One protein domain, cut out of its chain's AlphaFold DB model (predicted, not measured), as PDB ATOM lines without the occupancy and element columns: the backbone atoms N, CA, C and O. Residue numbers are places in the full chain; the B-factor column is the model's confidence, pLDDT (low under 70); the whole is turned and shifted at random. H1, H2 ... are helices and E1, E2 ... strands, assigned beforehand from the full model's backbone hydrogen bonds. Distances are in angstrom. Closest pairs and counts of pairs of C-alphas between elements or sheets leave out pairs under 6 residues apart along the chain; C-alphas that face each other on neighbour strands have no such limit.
ATOM      1  N   LEU A  10     -32.661  -9.712 -23.976       79.12
ATOM      2  CA  LEU A  10     -32.468 -10.174 -25.352       79.12
ATOM      3  C   LEU A  10     -33.354 -11.382 -25.643       79.12
ATOM      4  O   LEU A  10     -33.490 -12.277 -24.805       79.12
ATOM      5  N   TYR A  11     -33.936 -11.416 -26.834       79.94
ATOM      6  CA  TYR A  11     -34.757 -12.531 -27.286       79.94
ATOM      7  C   TYR A  11     -34.605 -12.736 -28.792       79.94
ATOM      8  O   TYR A  11     -34.214 -11.830 -29.526       79.94
ATOM      9  N   ILE A  12     -34.889 -13.961 -29.233       87.56
ATOM     10  CA  ILE A  12     -34.799 -14.358 -30.636       87.56
ATOM     11  C   ILE A  12     -36.211 -14.454 -31.194       87.56
ATOM     12  O   ILE A  12     -37.058 -15.136 -30.609       87.56
ATOM     13  N   ARG A  13     -36.448 -13.823 -32.340       88.06
ATOM     14  CA  ARG A  13     -37.715 -13.909 -33.075       88.06
ATOM     15  C   ARG A  13     -37.474 -14.043 -34.573       88.06
ATOM     16  O   ARG A  13     -36.332 -14.004 -35.020       88.06
ATOM     17  N   HIS A  14     -38.547 -14.233 -35.330       89.44
ATOM     18  CA  HIS A  14     -38.487 -14.125 -36.784       89.44
ATOM     19  C   HIS A  14     -38.177 -12.683 -37.195       89.44
ATOM     20  O   HIS A  14     -38.599 -11.738 -36.517       89.44
ATOM     21  N   PHE A  15     -37.434 -12.551 -38.292       89.00
ATOM     22  CA  PHE A  15     -37.234 -11.276 -38.973       89.00
ATOM     23  C   PHE A  15     -38.584 -10.642 -39.330       89.00
ATOM     24  O   PHE A  15     -39.522 -11.347 -39.712       89.00
ATOM     25  N   GLN A  16     -38.674  -9.322 -39.189       87.50
ATOM     26  CA  GLN A  16     -39.829  -8.526 -39.590       87.50
ATOM     27  C   GLN A  16     -39.392  -7.395 -40.534       87.50
ATOM     28  O   GLN A  16     -38.309  -6.847 -40.347       87.50
ATOM     29  N   PRO A  17     -40.232  -6.975 -41.498       79.38
ATOM     30  CA  PRO A  17     -39.877  -5.933 -42.472       79.38
ATOM     31  C   PRO A  17     -39.520  -4.559 -41.873       79.38
ATOM     32  O   PRO A  17     -38.939  -3.728 -42.560       79.38
ATOM     33  N   GLY A  18     -39.869  -4.303 -40.607       80.38
ATOM     34  CA  GLY A  18     -39.532  -3.068 -39.883       80.38
ATOM     35  C   GLY A  18     -38.221  -3.128 -39.091       80.38
ATOM     36  O   GLY A  18     -37.901  -2.177 -38.371       80.38
ATOM     37  N   ASP A  19     -37.489  -4.236 -39.188       83.81
ATOM     38  CA  ASP A  19     -36.232  -4.444 -38.479       83.81
ATOM     39  C   ASP A  19     -35.121  -3.570 -39.069       83.81
ATOM     40  O   ASP A  19     -34.917  -3.503 -40.279       83.81
ATOM     41  N   LYS A  20     -34.392  -2.897 -38.184       82.44
ATOM     42  CA  LYS A  20     -33.277  -2.003 -38.479       82.44
ATOM     43  C   LYS A  20     -31.987  -2.590 -37.914       82.44
ATOM     44  O   LYS A  20     -31.977  -3.291 -36.904       82.44
ATOM     45  N   CYS A  21     -30.888  -2.276 -38.580       78.56
ATOM     46  CA  CYS A  21     -29.546  -2.631 -38.148       78.56
ATOM     47  C   CYS A  21     -28.741  -1.344 -37.985       78.56
ATOM     48  O   CYS A  21     -28.731  -0.523 -38.899       78.56
ATOM     49  N   ASP A  22     -28.006  -1.211 -36.883       73.12
ATOM     50  CA  ASP A  22     -27.144  -0.042 -36.643       73.12
ATOM     51  C   ASP A  22     -25.827  -0.083 -37.445       73.12
ATOM     52  O   ASP A  22     -25.116   0.912 -37.549       73.12
ATOM     53  N   SER A  23     -25.487  -1.236 -38.033       75.69
ATOM     54  CA  SER A  23     -24.266  -1.438 -38.822       75.69
ATOM     55  C   SER A  23     -24.578  -1.803 -40.270       75.69
ATOM     56  O   SER A  23     -25.391  -2.695 -40.528       75.69
ATOM     57  N   PHE A  24     -23.856  -1.182 -41.210       76.12
ATOM     58  CA  PHE A  24     -23.936  -1.486 -42.643       76.12
ATOM     59  C   PHE A  24     -23.700  -2.976 -42.933       76.12
ATOM     60  O   PHE A  24     -24.480  -3.599 -43.648       76.12
ATOM     61  N   MET A  25     -22.687  -3.586 -42.308       76.62
ATOM     62  CA  MET A  25     -22.388  -5.015 -42.484       76.62
ATOM     63  C   MET A  25     -23.533  -5.909 -41.998       76.62
ATOM     64  O   MET A  25     -23.864  -6.907 -42.638       76.62
ATOM     65  N   SER A  26     -24.172  -5.540 -40.885       78.62
ATOM     66  CA  SER A  26     -25.339  -6.256 -40.364       78.62
ATOM     67  C   SER A  26     -26.554  -6.100 -41.277       78.62
ATOM     68  O   SER A  26     -27.288  -7.068 -41.462       78.62
ATOM     69  N   ALA A  27     -26.754  -4.916 -41.864       82.06
ATOM     70  CA  ALA A  27     -27.834  -4.646 -42.811       82.06
ATOM     71  C   ALA A  27     -27.667  -5.456 -44.106       82.06
ATOM     72  O   ALA A  27     -28.595  -6.147 -44.517       82.06
ATOM     73  N   VAL A  28     -26.467  -5.447 -44.698       85.50
ATOM     74  CA  VAL A  28     -26.149  -6.224 -45.907       85.50
ATOM     75  C   VAL A  28     -26.282  -7.725 -45.651       85.50
ATOM     76  O   VAL A  28     -26.906  -8.431 -46.439       85.50
ATOM     77  N   GLY A  29     -25.750  -8.227 -44.531       86.31
ATOM     78  CA  GLY A  29     -25.879  -9.642 -44.173       86.31
ATOM     79  C   GLY A  29     -27.334 -10.068 -43.959       86.31
ATOM     80  O   GLY A  29     -27.742 -11.132 -44.425       86.31
ATOM     81  N   LEU A  30     -28.134  -9.213 -43.314       86.00
ATOM     82  CA  LEU A  30     -29.556  -9.470 -43.103       86.00
ATOM     83  C   LEU A  30     -30.328  -9.476 -44.427       86.00
ATOM     84  O   LEU A  30     -31.097 -10.404 -44.653       86.00
ATOM     85  N   ALA A  31     -30.065  -8.515 -45.318       86.81
ATOM     86  CA  ALA A  31     -30.661  -8.464 -46.652       86.81
ATOM     87  C   ALA A  31     -30.299  -9.700 -47.494       86.81
ATOM     88  O   ALA A  31     -31.157 -10.312 -48.125       86.81
ATOM     89  N   ALA A  32     -29.041 -10.145 -47.455       88.75
ATOM     90  CA  ALA A  32     -28.640 -11.380 -48.127       88.75
ATOM     91  C   ALA A  32     -29.382 -12.602 -47.554       88.75
ATOM     92  O   ALA A  32     -29.832 -13.475 -48.299       88.75
ATOM     93  N   ALA A  33     -29.547 -12.661 -46.229       87.12
ATOM     94  CA  ALA A  33     -30.271 -13.741 -45.572       87.12
ATOM     95  C   ALA A  33     -31.764 -13.754 -45.936       87.12
ATOM     96  O   ALA A  33     -32.322 -14.836 -46.137       87.12
ATOM     97  N   THR A  34     -32.408 -12.587 -46.044       88.69
ATOM     98  CA  THR A  34     -33.814 -12.482 -46.465       88.69
ATOM     99  C   THR A  34     -33.979 -12.885 -47.923       88.69
ATOM    100  O   THR A  34     -34.835 -13.719 -48.209       88.69
ATOM    101  N   MET A  35     -33.086 -12.440 -48.813       89.81
ATOM    102  CA  MET A  35     -33.085 -12.874 -50.216       89.81
ATOM    103  C   MET A  35     -32.946 -14.396 -50.345       89.81
ATOM    104  O   MET A  35     -33.620 -15.023 -51.157       89.81
ATOM    105  N   MET A  36     -32.112 -15.046 -49.524       87.75
ATOM    106  CA  MET A  36     -32.009 -16.513 -49.542       87.75
ATOM    107  C   MET A  36     -33.305 -17.220 -49.127       87.75
ATOM    108  O   MET A  36     -33.535 -18.352 -49.557       87.75
ATOM    109  N   VAL A  37     -34.129 -16.594 -48.285       89.12
ATOM    110  CA  VAL A  37     -35.451 -17.122 -47.932       89.12
ATOM    111  C   VAL A  37     -36.447 -16.894 -49.064       89.12
ATOM    112  O   VAL A  37     -37.156 -17.827 -49.426       89.12
ATOM    113  N   GLU A  38     -36.448 -15.709 -49.673       88.31
ATOM    114  CA  GLU A  38     -37.305 -15.381 -50.821       88.31
ATOM    115  C   GLU A  38     -37.031 -16.290 -52.025       88.31
ATOM    116  O   GLU A  38     -37.957 -16.795 -52.652       88.31
ATOM    117  N   HIS A  39     -35.761 -16.604 -52.288       90.62
ATOM    118  CA  HIS A  39     -35.352 -17.559 -53.321       90.62
ATOM    119  C   HIS A  39     -35.536 -19.037 -52.921       90.62
ATOM    120  O   HIS A  39     -35.053 -19.927 -53.620       90.62
ATOM    121  N   GLY A  40     -36.160 -19.333 -51.777       87.94
ATOM    122  CA  GLY A  40     -36.460 -20.699 -51.334       87.94
ATOM    123  C   GLY A  40     -35.247 -21.532 -50.894       87.94
ATOM    124  O   GLY A  40     -35.397 -22.703 -50.546       87.94
ATOM    125  N   LYS A  41     -34.039 -20.954 -50.845       87.50
ATOM    126  CA  LYS A  41     -32.819 -21.647 -50.379       87.50
ATOM    127  C   LYS A  41     -32.831 -21.884 -48.869       87.50
ATOM    128  O   LYS A  41     -32.121 -22.755 -48.361       87.50
ATOM    129  N   ARG A  42     -33.596 -21.084 -48.125       88.00
ATOM    130  CA  ARG A  42     -33.743 -21.162 -46.666       88.00
ATOM    131  C   ARG A  42     -35.209 -20.990 -46.282       88.00
ATOM    132  O   ARG A  42     -35.969 -20.346 -46.983       88.00
ATOM    133  N   ARG A  43     -35.602 -21.556 -45.138       87.56
ATOM    134  CA  ARG A  43     -37.000 -21.508 -44.671       87.56
ATOM    135  C   ARG A  43     -37.348 -20.244 -43.889       87.56
ATOM    136  O   ARG A  43     -38.504 -19.845 -43.859       87.56
ATOM    137  N   SER A  44     -36.391 -19.658 -43.168       88.94
ATOM    138  CA  SER A  44     -36.640 -18.502 -42.297       88.94
ATOM    139  C   SER A  44     -35.344 -17.797 -41.910       88.94
ATOM    140  O   SER A  44     -34.288 -18.430 -41.827       88.94
ATOM    141  N   VAL A  45     -35.460 -16.510 -41.579       91.31
ATOM    142  CA  VAL A  45     -34.429 -15.737 -40.877       91.31
ATOM    143  C   VAL A  45     -34.899 -15.447 -39.456       91.31
ATOM    144  O   VAL A  45     -36.033 -15.020 -39.227       91.31
ATOM    145  N   TYR A  46     -34.013 -15.687 -38.497       91.00
ATOM    146  CA  TYR A  46     -34.175 -15.330 -37.098       91.00
ATOM    147  C   TYR A  46     -33.245 -14.179 -36.752       91.00
ATOM    148  O   TYR A  46     -32.093 -14.148 -37.184       91.00
ATOM    149  N   VAL A  47     -33.741 -13.274 -35.921       89.69
ATOM    150  CA  VAL A  47     -33.020 -12.097 -35.449       89.69
ATOM    151  C   VAL A  47     -32.957 -12.093 -33.933       89.69
ATOM    152  O   VAL A  47     -33.883 -12.537 -33.247       89.69
ATOM    153  N   LEU A  48     -31.844 -11.592 -33.414       86.94
ATOM    154  CA  LEU A  48     -31.679 -11.257 -32.013       86.94
ATOM    155  C   LEU A  48     -31.971  -9.775 -31.821       86.94
ATOM    156  O   LEU A  48     -31.299  -8.932 -32.408       86.94
ATOM    157  N   VAL A  49     -32.917  -9.479 -30.940       84.75
ATOM    158  CA  VAL A  49     -33.365  -8.115 -30.661       84.75
ATOM    159  C   VAL A  49     -33.408  -7.856 -29.161       84.75
ATOM    160  O   VAL A  49     -33.504  -8.783 -28.341       84.75
ATOM    161  N   ARG A  50     -33.357  -6.577 -28.786       81.31
ATOM    162  CA  ARG A  50     -33.443  -6.142 -27.391       81.31
ATOM    163  C   ARG A  50     -34.857  -5.708 -27.032       81.31
ATOM    164  O   ARG A  50     -35.493  -4.908 -27.710       81.31
ATOM    165  N   HIS A  51     -35.369  -6.202 -25.910       74.31
ATOM    166  CA  HIS A  51     -36.696  -5.820 -25.447       74.31
ATOM    167  C   HIS A  51     -36.754  -4.333 -25.064       74.31
ATOM    168  O   HIS A  51     -35.946  -3.869 -24.255       74.31
ATOM    169  N   GLY A  52     -37.714  -3.598 -25.633       68.94
ATOM    170  CA  GLY A  52     -37.809  -2.134 -25.559       68.94
ATOM    171  C   GLY A  52     -37.203  -1.400 -26.762       68.94
ATOM    172  O   GLY A  52     -37.528  -0.239 -26.961       68.94
ATOM    173  N   PHE A  53     -36.406  -2.091 -27.582       72.62
ATOM    174  CA  PHE A  53     -35.887  -1.620 -28.871       72.62
ATOM    175  C   PHE A  53     -36.195  -2.689 -29.927       72.62
ATOM    176  O   PHE A  53     -35.304  -3.406 -30.375       72.62
ATOM    177  N   PRO A  54     -37.485  -2.896 -30.255       66.69
ATOM    178  CA  PRO A  54     -37.908  -4.049 -31.042       66.69
ATOM    179  C   PRO A  54     -37.315  -4.053 -32.448       66.69
ATOM    180  O   PRO A  54     -37.128  -5.136 -32.985       66.69
ATOM    181  N   ASN A  55     -36.992  -2.882 -32.996       75.25
ATOM    182  CA  ASN A  55     -36.457  -2.740 -34.344       75.25
ATOM    183  C   ASN A  55     -34.928  -2.833 -34.385       75.25
ATOM    184  O   ASN A  55     -34.393  -2.795 -35.474       75.25
ATOM    185  N   ASP A  56     -34.224  -2.915 -33.257       79.88
ATOM    186  CA  ASP A  56     -32.758  -2.955 -33.245       79.88
ATOM    187  C   ASP A  56     -32.261  -4.411 -33.282       79.88
ATOM    188  O   ASP A  56     -32.377  -5.161 -32.298       79.88
ATOM    189  N   VAL A  57     -31.766  -4.821 -34.453       83.38
ATOM    190  CA  VAL A  57     -31.218  -6.155 -34.708       83.38
ATOM    191  C   VAL A  57     -29.727  -6.188 -34.408       83.38
ATOM    192  O   VAL A  57     -28.893  -5.639 -35.125       83.38
ATOM    193  N   LEU A  58     -29.382  -6.978 -33.395       81.88
ATOM    194  CA  LEU A  58     -28.005  -7.179 -32.949       81.88
ATOM    195  C   LEU A  58     -27.270  -8.234 -33.785       81.88
ATOM    196  O   LEU A  58     -26.069  -8.135 -34.018       81.88
ATOM    197  N   THR A  59     -27.968  -9.294 -34.195       85.56
ATOM    198  CA  THR A  59     -27.422 -10.355 -35.055       85.56
ATOM    199  C   THR A  59     -28.553 -11.161 -35.694       85.56
ATOM    200  O   THR A  59     -29.693 -11.127 -35.224       85.56
ATOM    201  N   HIS A  60     -28.240 -11.909 -36.747       88.19
ATOM    202  CA  HIS A  60     -29.189 -12.717 -37.505       88.19
ATOM    203  C   HIS A  60     -28.643 -14.123 -37.786       88.19
ATOM    204  O   HIS A  60     -27.452 -14.402 -37.628       88.19
ATOM    205  N   GLY A  61     -29.528 -15.035 -38.185       88.88
ATOM    206  CA  GLY A  61     -29.169 -16.391 -38.587       88.88
ATOM    207  C   GLY A  61     -30.372 -17.212 -39.045       88.88
ATOM    208  O   GLY A  61     -31.518 -16.865 -38.786       88.88
ATOM    209  N   TYR A  62     -30.124 -18.340 -39.707       90.31
ATOM    210  CA  TYR A  62     -31.189 -19.173 -40.295       90.31
ATOM    211  C   TYR A  62     -31.897 -20.103 -39.296       90.31
ATOM    212  O   TYR A  62     -32.861 -20.783 -39.637       90.31
ATOM    213  N   SER A  63     -31.418 -20.162 -38.054       88.25
ATOM    214  CA  SER A  63     -32.036 -20.929 -36.974       88.25
ATOM    215  C   SER A  63     -31.793 -20.248 -35.630       88.25
ATOM    216  O   SER A  63     -30.812 -19.521 -35.450       88.25
ATOM    217  N   LYS A  64     -32.651 -20.536 -34.643       84.31
ATOM    218  CA  LYS A  64     -32.458 -20.055 -33.266       84.31
ATOM    219  C   LYS A  64     -31.097 -20.477 -32.705       84.31
ATOM    220  O   LYS A  64     -30.432 -19.674 -32.064       84.31
ATOM    221  N   SER A  65     -30.659 -21.705 -32.986       82.12
ATOM    222  CA  SER A  65     -29.363 -22.213 -32.533       82.12
ATOM    223  C   SER A  65     -28.182 -21.508 -33.204       82.12
ATOM    224  O   SER A  65     -27.178 -21.269 -32.539       82.12
ATOM    225  N   ALA A  66     -28.292 -21.121 -34.480       84.38
ATOM    226  CA  ALA A  66     -27.261 -20.337 -35.161       84.38
ATOM    227  C   ALA A  66     -27.102 -18.950 -34.520       84.38
ATOM    228  O   ALA A  66     -25.993 -18.544 -34.188       84.38
ATOM    229  N   VAL A  67     -28.220 -18.276 -34.242       84.75
ATOM    230  CA  VAL A  67     -28.227 -16.979 -33.549       84.75
ATOM    231  C   VAL A  67     -27.654 -17.101 -32.130       84.75
ATOM    232  O   VAL A  67     -26.836 -16.284 -31.709       84.75
ATOM    233  N   GLN A  68     -28.018 -18.157 -31.397       80.25
ATOM    234  CA  GLN A  68     -27.460 -18.440 -30.070       80.25
ATOM    235  C   GLN A  68     -25.950 -18.691 -30.110       80.25
ATOM    236  O   GLN A  68     -25.231 -18.188 -29.250       80.25
ATOM    237  N   LYS A  69     -25.458 -19.446 -31.100       75.75
ATOM    238  CA  LYS A  69     -24.022 -19.677 -31.297       75.75
ATOM    239  C   LYS A  69     -23.295 -18.360 -31.551       75.75
ATOM    240  O   LYS A  69     -22.329 -18.081 -30.848       75.75
ATOM    241  N   ASN A  70     -23.803 -17.514 -32.447       73.44
ATOM    242  CA  ASN A  70     -23.216 -16.197 -32.715       73.44
ATOM    243  C   ASN A  70     -23.085 -15.352 -31.431       73.44
ATOM    244  O   ASN A  70     -22.064 -14.703 -31.228       73.44
ATOM    245  N   MET A  71     -24.055 -15.433 -30.509       67.62
ATOM    246  CA  MET A  71     -23.956 -14.781 -29.192       67.62
ATOM    247  C   MET A  71     -22.930 -15.408 -28.240       67.62
ATOM    248  O   MET A  71     -22.341 -14.705 -27.421       67.62
ATOM    249  N   LEU A  72     -22.759 -16.730 -28.273       60.66
ATOM    250  CA  LEU A  72     -21.808 -17.433 -27.406       60.66
ATOM    251  C   LEU A  72     -20.360 -17.145 -27.825       60.66
ATOM    252  O   LEU A  72     -19.486 -17.002 -26.968       60.66
ATOM    253  N   PHE A  73     -20.120 -17.000 -29.129       54.84
ATOM    254  CA  PHE A  73     -18.791 -16.755 -29.682       54.84
ATOM    255  C   PHE A  73     -18.383 -15.271 -29.707       54.84
ATOM    256  O   PHE A  73     -17.188 -14.996 -29.718       54.84
ATOM    257  N   SER A  74     -19.315 -14.311 -29.612       53.88
ATOM    258  CA  SER A  74     -18.992 -12.870 -29.656       53.88
ATOM    259  C   SER A  74     -18.487 -12.251 -28.339       53.88
ATOM    260  O   SER A  74     -18.280 -11.040 -28.278       53.88
ATOM    261  N   GLY A  75     -18.252 -13.031 -27.274       51.50
ATOM    262  CA  GLY A  75     -17.623 -12.478 -26.059       51.50
ATOM    263  C   GLY A  75     -17.882 -13.181 -24.727       51.50
ATOM    264  O   GLY A  75     -17.695 -12.564 -23.677       51.50
ATOM    265  N   GLY A  76     -18.317 -14.442 -24.726       48.81
ATOM    266  CA  GLY A  76     -18.574 -15.171 -23.485       48.81
ATOM    267  C   GLY A  76     -18.308 -16.660 -23.614       48.81
ATOM    268  O   GLY A  76     -19.243 -17.449 -23.469       48.81
ATOM    269  N   LYS A  77     -17.044 -17.042 -23.853       42.66
ATOM    270  CA  LYS A  77     -16.604 -18.440 -23.719       42.66
ATOM    271  C   LYS A  77     -17.053 -18.967 -22.344       42.66
ATOM    272  O   LYS A  77     -16.702 -18.391 -21.318       42.66
ATOM    273  N   GLY A  78     -17.869 -20.024 -22.337       51.66
ATOM    274  CA  GLY A  78     -18.242 -20.782 -21.133       51.66
ATOM    275  C   GLY A  78     -19.485 -20.330 -20.351       51.66
ATOM    276  O   GLY A  78     -19.790 -20.938 -19.330       51.66
ATOM    277  N   LYS A  79     -20.236 -19.306 -20.784       55.75
ATOM    278  CA  LYS A  79     -21.442 -18.841 -20.060       55.75
ATOM    279  C   LYS A  79     -22.735 -19.225 -20.780       55.75
ATOM    280  O   LYS A  79     -22.842 -19.097 -21.996       55.75
ATOM    281  N   SER A  80     -23.746 -19.653 -20.017       56.34
ATOM    282  CA  SER A  80     -25.087 -19.959 -20.542       56.34
ATOM    283  C   SER A  80     -25.692 -18.754 -21.271       56.34
ATOM    284  O   SER A  80     -25.520 -17.611 -20.845       56.34
ATOM    285  N   PHE A  81     -26.466 -19.004 -22.332       60.34
ATOM    286  CA  PHE A  81     -27.150 -17.978 -23.129       60.34
ATOM    287  C   PHE A  81     -27.890 -16.941 -22.270       60.34
ATOM    288  O   PHE A  81     -27.745 -15.742 -22.488       60.34
ATOM    289  N   LYS A  82     -28.637 -17.387 -21.247       61.44
ATOM    290  CA  LYS A  82     -29.370 -16.482 -20.341       61.44
ATOM    291  C   LYS A  82     -28.435 -15.561 -19.557       61.44
ATOM    292  O   LYS A  82     -28.813 -14.434 -19.252       61.44
ATOM    293  N   VAL A  83     -27.238 -16.040 -19.222       60.34
ATOM    294  CA  VAL A  83     -26.217 -15.270 -18.506       60.34
ATOM    295  C   VAL A  83     -25.579 -14.262 -19.456       60.34
ATOM    296  O   VAL A  83     -25.569 -13.085 -19.124       60.34
ATOM    297  N   ASN A  84     -25.172 -14.673 -20.663       63.19
ATOM    298  CA  ASN A  84     -24.615 -13.759 -21.670       63.19
ATOM    299  C   ASN A  84     -25.609 -12.673 -22.101       63.19
ATOM    300  O   ASN A  84     -25.242 -11.504 -22.213       63.19
ATOM    301  N   ALA A  85     -26.885 -13.032 -22.257       62.25
ATOM    302  CA  ALA A  85     -27.951 -12.081 -22.550       62.25
ATOM    303  C   ALA A  85     -28.168 -11.052 -21.426       62.25
ATOM    304  O   ALA A  85     -28.610  -9.935 -21.691       62.25
ATOM    305  N   ARG A  86     -27.849 -11.409 -20.173       59.19
ATOM    306  CA  ARG A  86     -27.885 -10.492 -19.025       59.19
ATOM    307  C   ARG A  86     -26.609  -9.662 -18.909       59.19
ATOM    308  O   ARG A  86     -26.726  -8.468 -18.698       59.19
ATOM    309  N   THR A  87     -25.412 -10.224 -19.079       55.81
ATOM    310  CA  THR A  87     -24.146  -9.467 -18.953       55.81
ATOM    311  C   THR A  87     -23.932  -8.444 -20.068       55.81
ATOM    312  O   THR A  87     -23.294  -7.418 -19.836       55.81
ATOM    313  N   TRP A  88     -24.505  -8.648 -21.258       53.06
ATOM    314  CA  TRP A  88     -24.550  -7.604 -22.294       53.06
ATOM    315  C   TRP A  88     -25.336  -6.354 -21.851       53.06
ATOM    316  O   TRP A  88     -25.027  -5.238 -22.279       53.06
ATOM    317  N   ARG A  89     -26.303  -6.502 -20.931       51.09
ATOM    318  CA  ARG A  89     -26.982  -5.367 -20.284       51.09
ATOM    319  C   ARG A  89     -25.984  -4.491 -19.531       51.09
ATOM    320  O   ARG A  89     -26.026  -3.282 -19.700       51.09
ATOM    321  N   ASP A  90     -25.073  -5.083 -18.764       49.38
ATOM    322  CA  ASP A  90     -24.143  -4.319 -17.923       49.38
ATOM    323  C   ASP A  90     -23.037  -3.641 -18.733       49.38
ATOM    324  O   ASP A  90     -22.654  -2.517 -18.415       49.38
ATOM    325  N   LYS A  91     -22.561  -4.269 -19.819       49.81
ATOM    326  CA  LYS A  91     -21.603  -3.618 -20.730       49.81
ATOM    327  C   LYS A  91     -22.229  -2.435 -21.478       49.81
ATOM    328  O   LYS A  91     -21.610  -1.380 -21.540       49.81
TER     329      LYS A  91
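AT A GLANCE: This is residues 10 to 91 of the 100 residues of an uncharacterized protein of Serratia liquefaciens (UniProt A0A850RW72). A small, strongly twisted sheet of three strands forms the middle, with H1 crossing one face and H2 crossing the other; H3 sits at one end of the long axis, where it touches H2 and only grazes the sheet. This makes three layers, helices on both faces of a sheet, with H1 and H2 as the two cover layers. The printed part has 82 residues, with three named helices and three named strands in the order E1, H1, E2, E3, H2, H3, and its class is mixed, helices and strands. The sheet's order is E1, E2, E3, with antiparallel neighbours. The whole is compact, with a radius of gyration of the C-alphas of 12.7 A, and elongated, spanning 37 by 23 by 20 A.

HOW THE PARTS SIT: In the sheet, E2, residues 46 to 50, is the inner strand between the edge strands E1, residues 10 to 14, and E3, residues 53 to 61. E1 and E2 are antiparallel at 146 degrees, with N 47 and O 13 2.8 A apart, within hydrogen-bond range. E2 and E3 form a hairpin with a tight link, antiparallel at 142 degrees, with N 48 and O 59 2.8 A apart, within hydrogen-bond range. E3 bends by 67 degrees at residue 58. H1, residues 24 to 38, is on the sheet at a height of 9.5 A, over E3, and runs across the strands at 69 degrees to E3 on the local plane; the closest C-alphas of H1 and E3 are those of Leu 30 and His 60, 6.5 A apart. H2, residues 64 to 73, lies on the opposite face at a height of 8.5 A, over E2 and E3, and runs across the strands at 79 degrees to E3 on the local plane; the closest C-alphas of H2 and E3 are those of Gly 61 and Val 67, 5.2 A apart. H3, residues 81 to 91, only grazes the sheet with residues 81 to 89; its closest C-alphas to E1 are those of Ala 85 and Leu 10, 5.6 A apart. H2 and H3 touch at a steep tilt of 50 degrees, the same way, with the C-alphas of Leu 72 and Phe 81 closest at 6.9 A. H1 is apart from H2 and H3. In H1 and H2 every O i to N i+4 pair is within hydrogen-bond range, in H3 5 of 7.

IN THESE COORDINATES: E1 begins at C-alpha 10, (-32.468, -10.174, -25.352). E3 is 18.9 A long. H1, 20.9 A long, begins at C-alpha 24, (-23.936, -1.486, -42.643). H2 is 14.5 A long. H3, 15.6 A long, ends at C-alpha 91, (-21.603, -3.618, -20.730).

THE WHOLE: The two C-alphas farthest apart are those of His 39 and Asp 90, 39.4 A. The printed part has no cut and no long link. Mean pLDDT of the printed part is 76.4; residues 52, 54 and 71 to 91 are under 70.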